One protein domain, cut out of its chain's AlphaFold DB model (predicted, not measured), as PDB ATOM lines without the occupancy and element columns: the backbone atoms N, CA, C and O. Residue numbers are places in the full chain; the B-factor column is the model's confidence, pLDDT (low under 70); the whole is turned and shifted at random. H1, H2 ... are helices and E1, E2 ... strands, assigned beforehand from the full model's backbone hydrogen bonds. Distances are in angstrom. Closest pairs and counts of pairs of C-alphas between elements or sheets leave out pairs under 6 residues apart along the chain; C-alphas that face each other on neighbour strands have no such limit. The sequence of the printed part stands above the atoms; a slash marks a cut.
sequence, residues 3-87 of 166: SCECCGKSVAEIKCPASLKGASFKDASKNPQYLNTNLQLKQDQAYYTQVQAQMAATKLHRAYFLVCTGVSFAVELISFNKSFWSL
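Overview. This is residues 3 to 87 of the 166 residues of the protein "PHD domain-containing protein" of Rhipicephalus appendiculatus (UniProt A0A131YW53). A twisted sheet of three strands has the long helix H1 slantwise over one face and no named helix over the other; short H2 packs on H1, and residues 16 to 45 loop past one sheet end. The 85 printed residues, under half in named elements, run E1 H1 E2 E3 H2, class mixed; the mixed sheet's order is E1 E2 E3. It is compact, radius of gyration of the C-alphas 13.5 A, spanning 35 by 33 by 19 A.

Along the chain. E1, residues 8 to 15, covers 22.4 A from C-alpha 8 at (37.398, -8.577, -39.865). H1 is 46 to 58, 18.5 A; E2 62 to 68, 19.4 A; E3 73 to 79, 19.6 A; H2 82 to 87, 8.8 A, ending at C-alpha 87 (41.213, 10.110, -59.622).

Arrangement. E1 and E2 are parallel, N 13 and O 64 2.9 A apart; E1, H1, E2 form a strand-helix-strand unit, parallel neighbours joined through a helix, its crossover right-handed. Hairpin E2 and E3 is antiparallel, N 65 and O 76 2.8 A apart. H1 is on the sheet, two layers, helix over sheet, at height 8.8 A; its closest C-alphas to E1 are Met 55 and Val 11, 6.4 A. H1, with residues 52 to 56 alone, and H2 only just touch, with 3 pairs of C-alphas within 8 A, the closest Gln 52 and Trp 85, 6.8 A. Every O i to N i+4 pair is within hydrogen-bond range in H1, 1 of 2 in H2.

Size, cuts and confidence. The farthest C-alphas, Gly 22 and Ser 86, are 38.7 A apart. The printed part has no cut; the link E1 to H1 is long, 30 residues. Residue 29 has pLDDT under 70.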
ATOM      1  N   SER A   3      33.066  -4.490 -36.825       90.62
ATOM      2  CA  SER A   3      34.022  -5.580 -36.628       90.62
ATOM      3  C   SER A   3      33.261  -6.892 -36.469       90.62
ATOM      4  O   SER A   3      32.357  -6.963 -35.641       90.62
ATOM      5  N   CYS A   4      33.627  -7.915 -37.241       89.81
ATOM      6  CA  CYS A   4      33.222  -9.305 -37.010       89.81
ATOM      7  C   CYS A   4      34.477 -10.146 -36.807       89.81
ATOM      8  O   CYS A   4      35.435  -9.988 -37.562       89.81
ATOM      9  N   GLU A   5      34.445 -11.096 -35.878       89.56
ATOM     10  CA  GLU A   5      35.492 -12.123 -35.761       89.56
ATOM     11  C   GLU A   5      35.662 -12.900 -37.078       89.56
ATOM     12  O   GLU A   5      36.772 -13.199 -37.497       89.56
ATOM     13  N   CYS A   6      34.551 -13.121 -37.782       88.94
ATOM     14  CA  CYS A   6      34.477 -13.813 -39.061       88.94
ATOM     15  C   CYS A   6      34.965 -12.999 -40.275       88.94
ATOM     16  O   CYS A   6      35.594 -13.537 -41.179       88.94
ATOM     17  N   CYS A   7      34.627 -11.707 -40.333       85.62
ATOM     18  CA  CYS A   7      34.799 -10.869 -41.531       85.62
ATOM     19  C   CYS A   7      35.894  -9.803 -41.381       85.62
ATOM     20  O   CYS A   7      36.175  -9.081 -42.339       85.62
ATOM     21  N   GLY A   8      36.476  -9.657 -40.190       91.50
ATOM     22  CA  GLY A   8      37.398  -8.577 -39.865       91.50
ATOM     23  C   GLY A   8      36.704  -7.221 -39.705       91.50
ATOM     24  O   GLY A   8      35.531  -7.127 -39.334       91.50
ATOM     25  N   LYS A   9      37.465  -6.150 -39.957       96.69
ATOM     26  CA  LYS A   9      37.022  -4.757 -39.801       96.69
ATOM     27  C   LYS A   9      36.495  -4.186 -41.114       96.69
ATOM     28  O   LYS A   9      37.064  -4.419 -42.179       96.69
ATOM     29  N   SER A  10      35.467  -3.356 -41.014       97.12
ATOM     30  CA  SER A  10      34.912  -2.605 -42.139       97.12
ATOM     31  C   SER A  10      34.501  -1.197 -41.717       97.12
ATOM     32  O   SER A  10      34.222  -0.908 -40.546       97.12
ATOM     33  N   VAL A  11      34.406  -0.302 -42.694       98.06
ATOM     34  CA  VAL A  11      33.720   0.976 -42.491       98.06
ATOM     35  C   VAL A  11      32.225   0.698 -42.273       98.06
ATOM     36  O   VAL A  11      31.675  -0.276 -42.789       98.06
ATOM     37  N   ALA A  12      31.581   1.528 -41.459       97.12
ATOM     38  CA  ALA A  12      30.133   1.536 -41.292       97.12
ATOM     39  C   ALA A  12      29.684   2.995 -41.340       97.12
ATOM     40  O   ALA A  12      30.076   3.772 -40.467       97.12
ATOM     41  N   GLU A  13      28.921   3.346 -42.370       97.50
ATOM     42  CA  GLU A  13      28.383   4.684 -42.605       97.50
ATOM     43  C   GLU A  13      26.858   4.601 -42.531       97.50
ATOM     44  O   GLU A  13      26.230   3.922 -43.341       97.50
ATOM     45  N   ILE A  14      26.261   5.265 -41.540       95.88
ATOM     46  CA  ILE A  14      24.820   5.205 -41.271       95.88
ATOM     47  C   ILE A  14      24.210   6.576 -41.549       95.88
ATOM     48  O   ILE A  14      24.641   7.584 -40.986       95.88
ATOM     49  N   LYS A  15      23.181   6.619 -42.393       94.75
ATOM     50  CA  LYS A  15      22.401   7.819 -42.701       94.75
ATOM     51  C   LYS A  15      20.966   7.659 -42.202       94.75
ATOM     52  O   LYS A  15      20.285   6.706 -42.562       94.75
ATOM     53  N   CYS A  16      20.487   8.642 -41.443       93.25
ATOM     54  CA  CYS A  16      19.101   8.722 -40.966       93.25
ATOM     55  C   CYS A  16      18.450  10.031 -41.452       93.25
ATOM     56  O   CYS A  16      18.289  10.965 -40.664       93.25
ATOM     57  N   PRO A  17      18.151  10.168 -42.756       89.81
ATOM     58  CA  PRO A  17      17.606  11.408 -43.304       89.81
ATOM     59  C   PRO A  17      16.225  11.725 -42.715       89.81
ATOM     60  O   PRO A  17      15.300  10.916 -42.785       89.81
ATOM     61  N   ALA A  18      16.067  12.939 -42.180       87.75
ATOM     62  CA  ALA A  18      14.818  13.385 -41.556       87.75
ATOM     63  C   ALA A  18      13.618  13.354 -42.520       87.75
ATOM     64  O   ALA A  18      12.502  13.062 -42.097       87.75
ATOM     65  N   SER A  19      13.857  13.583 -43.815       85.62
ATOM     66  CA  SER A  19      12.841  13.510 -44.871       85.62
ATOM     67  C   SER A  19      12.225  12.122 -45.049       85.62
ATOM     68  O   SER A  19      11.157  12.014 -45.642       85.62
ATOM     69  N   LEU A  20      12.865  11.066 -44.535       84.25
ATOM     70  CA  LEU A  20      12.353   9.698 -44.599       84.25
ATOM     71  C   LEU A  20      11.793   9.197 -43.269       84.25
ATOM     72  O   LEU A  20      11.516   8.007 -43.146       84.25
ATOM     73  N   LYS A  21      11.666  10.040 -42.240       85.94
ATOM     74  CA  LYS A  21      11.229   9.578 -40.918       85.94
ATOM     75  C   LYS A  21       9.854   8.900 -41.010       85.94
ATOM     76  O   LYS A  21       8.882   9.521 -41.425       85.94
ATOM     77  N   GLY A  22       9.784   7.626 -40.620       82.12
ATOM     78  CA  GLY A  22       8.560   6.817 -40.686       82.12
ATOM     79  C   GLY A  22       8.194   6.299 -42.083       82.12
ATOM     80  O   GLY A  22       7.181   5.619 -42.225       82.12
ATOM     81  N   ALA A  23       8.999   6.579 -43.112       82.69
ATOM     82  CA  ALA A  23       8.775   6.075 -44.463       82.69
ATOM     83  C   ALA A  23       9.266   4.627 -44.617       82.69
ATOM     84  O   ALA A  23      10.250   4.215 -44.002       82.69
ATOM     85  N   SER A  24       8.603   3.862 -45.485       82.69
ATOM     86  CA  SER A  24       9.050   2.533 -45.908       82.69
ATOM     87  C   SER A  24       9.705   2.613 -47.284       82.69
ATOM     88  O   SER A  24       9.172   3.272 -48.175       82.69
ATOM     89  N   PHE A  25      10.792   1.869 -47.492       82.31
ATOM     90  CA  PHE A  25      11.446   1.744 -48.802       82.31
ATOM     91  C   PHE A  25      10.611   1.015 -49.875       82.31
ATOM     92  O   PHE A  25      11.064   0.870 -51.006       82.31
ATOM     93  N   LYS A  26       9.391   0.557 -49.552       79.19
ATOM     94  CA  LYS A  26       8.447  -0.003 -50.537       79.19
ATOM     95  C   LYS A  26       7.926   1.044 -51.526       79.19
ATOM     96  O   LYS A  26       7.529   0.689 -52.630       79.19
ATOM     97  N   ASP A  27       7.914   2.316 -51.134       75.06
ATOM     98  CA  ASP A  27       7.488   3.420 -51.990       75.06
ATOM     99  C   ASP A  27       8.713   4.076 -52.637       75.06
ATOM    100  O   ASP A  27       9.341   4.971 -52.065       75.06
ATOM    101  N   ALA A  28       9.057   3.619 -53.843       70.31
ATOM    102  CA  ALA A  28      10.244   4.077 -54.560       70.31
ATOM    103  C   ALA A  28      10.245   5.592 -54.841       70.31
ATOM    104  O   ALA A  28      11.318   6.180 -54.973       70.31
ATOM    105  N   SER A  29       9.070   6.240 -54.874       69.62
ATOM    106  CA  SER A  29       8.948   7.693 -55.077       69.62
ATOM    107  C   SER A  29       9.529   8.517 -53.924       69.62
ATOM    108  O   SER A  29       9.888   9.681 -54.104       69.62
ATOM    109  N   LYS A  30       9.661   7.905 -52.742       74.88
ATOM    110  CA  LYS A  30      10.199   8.529 -51.529       74.88
ATOM    111  C   LYS A  30      11.660   8.176 -51.281       74.88
ATOM    112  O   LYS A  30      12.224   8.630 -50.289       74.88
ATOM    113  N   ASN A  31      12.291   7.387 -52.148       82.38
ATOM    114  CA  ASN A  31      13.691   7.030 -51.970       82.38
ATOM    115  C   ASN A  31      14.592   8.264 -52.147       82.38
ATOM    116  O   ASN A  31      14.363   9.081 -53.042       82.38
ATOM    117  N   PRO A  32      15.644   8.420 -51.324       86.19
ATOM    118  CA  PRO A  32      16.587   9.514 -51.488       86.19
ATOM    119  C   PRO A  32      17.224   9.525 -52.869       86.19
ATOM    120  O   PRO A  32      17.603   8.480 -53.390       86.19
ATOM    121  N   GLN A  33      17.451  10.722 -53.410       91.06
ATOM    122  CA  GLN A  33      18.042  10.892 -54.742       91.06
ATOM    123  C   GLN A  33      19.422  10.240 -54.886       91.06
ATOM    124  O   GLN A  33      19.804   9.860 -55.994       91.06
ATOM    125  N   TYR A  34      20.150  10.082 -53.778       92.75
ATOM    126  CA  TYR A  34      21.458   9.439 -53.774       92.75
ATOM    127  C   TYR A  34      21.399   7.905 -53.884       92.75
ATOM    128  O   TYR A  34      22.440   7.280 -54.070       92.75
ATOM    129  N   LEU A  35      20.213   7.294 -53.797       93.00
ATOM    130  CA  LEU A  35      20.006   5.867 -54.034       93.00
ATOM    131  C   LEU A  35      19.447   5.613 -55.440       93.00
ATOM    132  O   LEU A  35      18.714   6.435 -55.999       93.00
ATOM    133  N   ASN A  36      19.793   4.469 -56.025       91.94
ATOM    134  CA  ASN A  36      19.156   3.942 -57.229       91.94
ATOM    135  C   ASN A  36      17.861   3.178 -56.880       91.94
ATOM    136  O   ASN A  36      17.461   3.076 -55.719       91.94
ATOM    137  N   THR A  37      17.196   2.627 -57.894       89.06
ATOM    138  CA  THR A  37      15.955   1.848 -57.732       89.06
ATOM    139  C   THR A  37      16.126   0.600 -56.864       89.06
ATOM    140  O   THR A  37      15.154   0.137 -56.278       89.06
ATOM    141  N   ASN A  38      17.354   0.094 -56.731       90.31
ATOM    142  CA  ASN A  38      17.707  -1.075 -55.926       90.31
ATOM    143  C   ASN A  38      18.177  -0.695 -54.510       90.31
ATOM    144  O   ASN A  38      18.756  -1.529 -53.820       90.31
ATOM    145  N   LEU A  39      17.961   0.558 -54.083       90.81
ATOM    146  CA  LEU A  39      18.404   1.096 -52.789       90.81
ATOM    147  C   LEU A  39      19.930   1.090 -52.597       90.81
ATOM    148  O   LEU A  39      20.409   1.130 -51.464       90.81
ATOM    149  N   GLN A  40      20.689   1.077 -53.692       94.62
ATOM    150  CA  GLN A  40      22.148   1.167 -53.677       94.62
ATOM    151  C   GLN A  40      22.590   2.607 -53.914       94.62
ATOM    152  O   GLN A  40      21.970   3.353 -54.677       94.62
ATOM    153  N   LEU A  41      23.679   2.999 -53.275       96.38
ATOM    154  CA  LEU A  41      24.311   4.294 -53.398       96.38
ATOM    155  C   LEU A  41      24.849   4.494 -54.817       96.38
ATOM    156  O   LEU A  41      25.702   3.753 -55.305       96.38
ATOM    157  N   LYS A  42      24.374   5.543 -55.485       96.12
ATOM    158  CA  LYS A  42      24.880   5.914 -56.807       96.12
ATOM    159  C   LYS A  42      26.324   6.417 -56.697       96.12
ATOM    160  O   LYS A  42      26.655   7.207 -55.812       96.12
ATOM    161  N   GLN A  43      27.181   5.979 -57.620       94.06
ATOM    162  CA  GLN A  43      28.618   6.293 -57.590       94.06
ATOM    163  C   GLN A  43      28.935   7.763 -57.901       94.06
ATOM    164  O   GLN A  43      29.991   8.259 -57.516       94.06
ATOM    165  N   ASP A  44      28.017   8.470 -58.562       92.38
ATOM    166  CA  ASP A  44      28.127   9.893 -58.898       92.38
ATOM    167  C   ASP A  44      27.740  10.831 -57.736       92.38
ATOM    168  O   ASP A  44      27.749  12.051 -57.885       92.38
ATOM    169  N   GLN A  45      27.420  10.281 -56.560       94.75
ATOM    170  CA  GLN A  45      26.968  11.045 -55.399       94.75
ATOM    171  C   GLN A  45      28.094  11.317 -54.404       94.75
ATOM    172  O   GLN A  45      29.005  10.511 -54.197       94.75
ATOM    173  N   ALA A  46      27.971  12.432 -53.679       95.19
ATOM    174  CA  ALA A  46      28.943  12.847 -52.669       95.19
ATOM    175  C   ALA A  46      29.179  11.780 -51.582       95.19
ATOM    176  O   ALA A  46      30.312  11.584 -51.145       95.19
ATOM    177  N   TYR A  47      28.139  11.039 -51.181       97.12
ATOM    178  CA  TYR A  47      28.283   9.975 -50.185       97.12
ATOM    179  C   TYR A  47      29.128   8.796 -50.676       97.12
ATOM    180  O   TYR A  47      29.823   8.194 -49.860       97.12
ATOM    181  N   TYR A  48      29.151   8.491 -51.980       97.88
ATOM    182  CA  TYR A  48      30.046   7.452 -52.497       97.88
ATOM    183  C   TYR A  48      31.505   7.881 -52.325       97.88
ATOM    184  O   TYR A  48      32.317   7.136 -51.780       97.88
ATOM    185  N   THR A  49      31.809   9.134 -52.675       97.12
ATOM    186  CA  THR A  49      33.135   9.730 -52.445       97.12
ATOM    187  C   THR A  49      33.512   9.701 -50.958       97.12
ATOM    188  O   THR A  49      34.635   9.329 -50.622       97.12
ATOM    189  N   GLN A  50      32.574  10.031 -50.060       97.62
ATOM    190  CA  GLN A  50      32.782   9.986 -48.607       97.62
ATOM    191  C   GLN A  50      33.170   8.576 -48.132       97.62
ATOM    192  O   GLN A  50      34.153   8.417 -47.409       97.62
ATOM    193  N   VAL A  51      32.427   7.553 -48.557       98.12
ATOM    194  CA  VAL A  51      32.670   6.155 -48.171       98.12
ATOM    195  C   VAL A  51      34.012   5.648 -48.714       98.12
ATOM    196  O   VAL A  51      34.771   5.006 -47.984       98.12
ATOM    197  N   GLN A  52      34.354   5.986 -49.962       98.38
ATOM    198  CA  GLN A  52      35.661   5.657 -50.545       98.38
ATOM    199  C   GLN A  52      36.812   6.333 -49.784       98.38
ATOM    200  O   GLN A  52      37.807   5.677 -49.477       98.38
ATOM    201  N   ALA A  53      36.655   7.603 -49.395       97.69
ATOM    202  CA  ALA A  53      37.647   8.325 -48.597       97.69
ATOM    203  C   ALA A  53      37.832   7.720 -47.195       97.69
ATOM    204  O   ALA A  53      38.960   7.589 -46.723       97.69
ATOM    205  N   GLN A  54      36.747   7.302 -46.533       98.31
ATOM    206  CA  GLN A  54      36.814   6.615 -45.237       98.31
ATOM    207  C   GLN A  54      37.575   5.286 -45.340       98.31
ATOM    208  O   GLN A  54      38.417   4.990 -44.490       98.31
ATOM    209  N   MET A  55      37.311   4.495 -46.384       98.38
ATOM    210  CA  MET A  55      38.041   3.253 -46.658       98.38
ATOM    211  C   MET A  55      39.527   3.512 -46.935       98.38
ATOM    212  O   MET A  55      40.370   2.851 -46.331       98.38
ATOM    213  N   ALA A  56      39.857   4.525 -47.745       97.81
ATOM    214  CA  ALA A  56      41.242   4.925 -48.002       97.81
ATOM    215  C   ALA A  56      41.975   5.344 -46.715       97.81
ATOM    216  O   ALA A  56      43.053   4.827 -46.419       97.81
ATOM    217  N   ALA A  57      41.365   6.216 -45.906       96.88
ATOM    218  CA  ALA A  57      41.950   6.711 -44.658       96.88
ATOM    219  C   ALA A  57      42.168   5.600 -43.618       96.88
ATOM    220  O   ALA A  57      43.137   5.629 -42.862       96.88
ATOM    221  N   THR A  58      41.278   4.606 -43.585       97.19
ATOM    222  CA  THR A  58      41.353   3.474 -42.645       97.19
ATOM    223  C   THR A  58      42.096   2.261 -43.200       97.19
ATOM    224  O   THR A  58      42.304   1.295 -42.467       97.19
ATOM    225  N   LYS A  59      42.514   2.298 -44.474       96.44
ATOM    226  CA  LYS A  59      43.094   1.163 -45.217       96.44
ATOM    227  C   LYS A  59      42.194  -0.083 -45.216       96.44
ATOM    228  O   LYS A  59      42.681  -1.213 -45.257       96.44
ATOM    229  N   LEU A  60      40.879   0.117 -45.155       96.62
ATOM    230  CA  LEU A  60      39.880  -0.949 -45.235       96.62
ATOM    231  C   LEU A  60      39.353  -1.064 -46.667       96.62
ATOM    232  O   LEU A  60      39.334  -0.093 -47.412       96.62
ATOM    233  N   HIS A  61      38.906  -2.258 -47.052       96.88
ATOM    234  CA  HIS A  61      38.460  -2.550 -48.422       96.88
ATOM    235  C   HIS A  61      36.937  -2.711 -48.546       96.88
ATOM    236  O   HIS A  61      36.430  -2.948 -49.642       96.88
ATOM    237  N   ARG A  62      36.210  -2.612 -47.425       97.12
ATOM    238  CA  ARG A  62      34.760  -2.823 -47.332       97.12
ATOM    239  C   ARG A  62      34.108  -1.762 -46.458       97.12
ATOM    240  O   ARG A  62      34.634  -1.412 -45.396       97.12
ATOM    241  N   ALA A  63      32.922  -1.336 -46.868       98.00
ATOM    242  CA  ALA A  63      32.056  -0.447 -46.116       98.00
ATOM    243  C   ALA A  63      30.613  -0.952 -46.145       98.00
ATOM    244  O   ALA A  63      30.093  -1.272 -47.209       98.00
ATOM    245  N   TYR A  64      29.954  -0.977 -44.989       97.44
ATOM    246  CA  TYR A  64      28.500  -1.074 -44.934       97.44
ATOM    247  C   TYR A  64      27.921   0.335 -44.989       97.44
ATOM    248  O   TYR A  64      28.212   1.156 -44.115       97.44
ATOM    249  N   PHE A  65      27.114   0.611 -46.007       97.62
ATOM    250  CA  PHE A  65      26.349   1.843 -46.127       97.62
ATOM    251  C   PHE A  65      24.898   1.556 -45.755       97.62
ATOM    252  O   PHE A  65      24.242   0.733 -46.393       97.62
ATOM    253  N   LEU A  66      24.415   2.197 -44.692       95.62
ATOM    254  CA  LEU A  66      23.079   1.982 -44.152       95.62
ATOM    255  C   LEU A  66      22.247   3.248 -44.294       95.62
ATOM    256  O   LEU A  66      22.688   4.336 -43.917       95.62
ATOM    257  N   VAL A  67      21.012   3.097 -44.760       94.75
ATOM    258  CA  VAL A  67      20.013   4.168 -44.733       94.75
ATOM    259  C   VAL A  67      18.847   3.716 -43.874       94.75
ATOM    260  O   VAL A  67      18.186   2.733 -44.198       94.75
ATOM    261  N   CYS A  68      18.587   4.438 -42.788       92.75
ATOM    262  CA  CYS A  68      17.552   4.113 -41.814       92.75
ATOM    263  C   CYS A  68      16.436   5.163 -41.834       92.75
ATOM    264  O   CYS A  68      16.696   6.367 -41.812       92.75
ATOM    265  N   THR A  69      15.184   4.706 -41.808       89.31
ATOM    266  CA  THR A  69      13.985   5.567 -41.757       89.31
ATOM    267  C   THR A  69      13.321   5.599 -40.379       89.31
ATOM    268  O   THR A  69      12.335   6.303 -40.165       89.31
ATOM    269  N   GLY A  70      13.837   4.808 -39.435       85.62
ATOM    270  CA  GLY A  70      13.222   4.540 -38.132       85.62
ATOM    271  C   GLY A  70      12.235   3.366 -38.142       85.62
ATOM    272  O   GLY A  70      12.029   2.766 -37.096       85.62
ATOM    273  N   VAL A  71      11.684   2.999 -39.306       86.00
ATOM    274  CA  VAL A  71      10.790   1.829 -39.469       86.00
ATOM    275  C   VAL A  71      11.359   0.761 -40.405       86.00
ATOM    276  O   VAL A  71      10.966  -0.398 -40.340       86.00
ATOM    277  N   SER A  72      12.292   1.136 -41.278       87.94
ATOM    278  CA  SER A  72      12.992   0.224 -42.180       87.94
ATOM    279  C   SER A  72      14.437   0.668 -42.377       87.94
ATOM    280  O   SER A  72      14.781   1.830 -42.129       87.94
ATOM    281  N   PHE A  73      15.282  -0.255 -42.829       90.69
ATOM    282  CA  PHE A  73      16.661   0.036 -43.190       90.69
ATOM    283  C   PHE A  73      17.018  -0.626 -44.525       90.69
ATOM    284  O   PHE A  73      16.525  -1.707 -44.843       90.69
ATOM    285  N   ALA A  74      17.869   0.042 -45.296       92.56
ATOM    286  CA  ALA A  74      18.526  -0.507 -46.475       92.56
ATOM    287  C   ALA A  74      20.024  -0.608 -46.184       92.56
ATOM    288  O   ALA A  74      20.587   0.306 -45.577       92.56
ATOM    289  N   VAL A  75      20.653  -1.712 -46.591       94.69
ATOM    290  CA  VAL A  75      22.095  -1.931 -46.425       94.69
ATOM    291  C   VAL A  75      22.706  -2.271 -47.767       94.69
ATOM    292  O   VAL A  75      22.239  -3.174 -48.457       94.69
ATOM    293  N   GLU A  76      23.802  -1.600 -48.085       96.94
ATOM    294  CA  GLU A  76      24.675  -1.953 -49.191       96.94
ATOM    295  C   GLU A  76      26.081  -2.251 -48.665       96.94
ATOM    296  O   GLU A  76      26.617  -1.524 -47.826       96.94
ATOM    297  N   LEU A  77      26.694  -3.321 -49.176       96.81
ATOM    298  CA  LEU A  77      28.115  -3.581 -48.993       96.81
ATOM    299  C   LEU A  77      28.892  -2.983 -50.169       96.81
ATOM    300  O   LEU A  77      28.834  -3.493 -51.286       96.81
ATOM    301  N   ILE A  78      29.661  -1.936 -49.897       97.69
ATOM    302  CA  ILE A  78      30.473  -1.229 -50.884       97.69
ATOM    303  C   ILE A  78      31.922  -1.699 -50.767       97.69
ATOM    304  O   ILE A  78      32.487  -1.755 -49.673       97.69
ATOM    305  N   SER A  79      32.532  -2.017 -51.908       97.94
ATOM    306  CA  SER A  79      33.960  -2.336 -51.994       97.94
ATOM    307  C   SER A  79      34.786  -1.090 -52.305       97.94
ATOM    308  O   SER A  79      34.320  -0.165 -52.981       97.94
ATOM    309  N   PHE A  80      36.029  -1.066 -51.830       98.38
ATOM    310  CA  PHE A  80      36.966  -0.006 -52.185       98.38
ATOM    311  C   PHE A  80      37.262  -0.028 -53.687       98.38
ATOM    312  O   PHE A  80      37.651  -1.051 -54.250       98.38
ATOM    313  N   ASN A  81      37.082   1.115 -54.338       98.19
ATOM    314  CA  ASN A  81      37.287   1.291 -55.762       98.19
ATOM    315  C   ASN A  81      38.582   2.074 -55.984       98.19
ATOM    316  O   ASN A  81      38.608   3.306 -55.959       98.19
ATOM    317  N   LYS A  82      39.670   1.334 -56.213       97.75
ATOM    318  CA  LYS A  82      41.007   1.903 -56.409       97.75
ATOM    319  C   LYS A  82      41.068   2.852 -57.608       97.75
ATOM    320  O   LYS A  82      41.703   3.897 -57.512       97.75
ATOM    321  N   SER A  83      40.392   2.519 -58.707       97.56
ATOM    322  CA  SER A  83      40.365   3.352 -59.914       97.56
ATOM    323  C   SER A  83      39.666   4.681 -59.646       97.56
ATOM    324  O   SER A  83      40.221   5.736 -59.940       97.56
ATOM    325  N   PHE A  84      38.502   4.647 -58.992       97.31
ATOM    326  CA  PHE A  84      37.812   5.859 -58.551       97.31
ATOM    327  C   PHE A  84      38.691   6.698 -57.611       97.31
ATOM    328  O   PHE A  84      38.863   7.897 -57.829       97.31
ATOM    329  N   TRP A  85      39.289   6.068 -56.593       97.44
ATOM    330  CA  TRP A  85      40.101   6.778 -55.604       97.44
ATOM    331  C   TRP A  85      41.342   7.430 -56.220       97.44
ATOM    332  O   TRP A  85      41.633   8.580 -55.903       97.44
ATOM    333  N   SER A  86      42.001   6.758 -57.169       97.50
ATOM    334  CA  SER A  86      43.179   7.298 -57.865       97.50
ATOM    335  C   SER A  86      42.907   8.609 -58.616       97.50
ATOM    336  O   SER A  86      43.815   9.411 -58.811       97.50
ATOM    337  N   LEU A  87      41.647   8.862 -58.989       96.62
ATOM    338  CA  LEU A  87      41.213  10.110 -59.622       96.62
ATOM    339  C   LEU A  87      40.756  11.169 -58.606       96.62
ATOM    340  O   LEU A  87      40.777  12.366 -58.906       96.62
TER     341      LEU A  87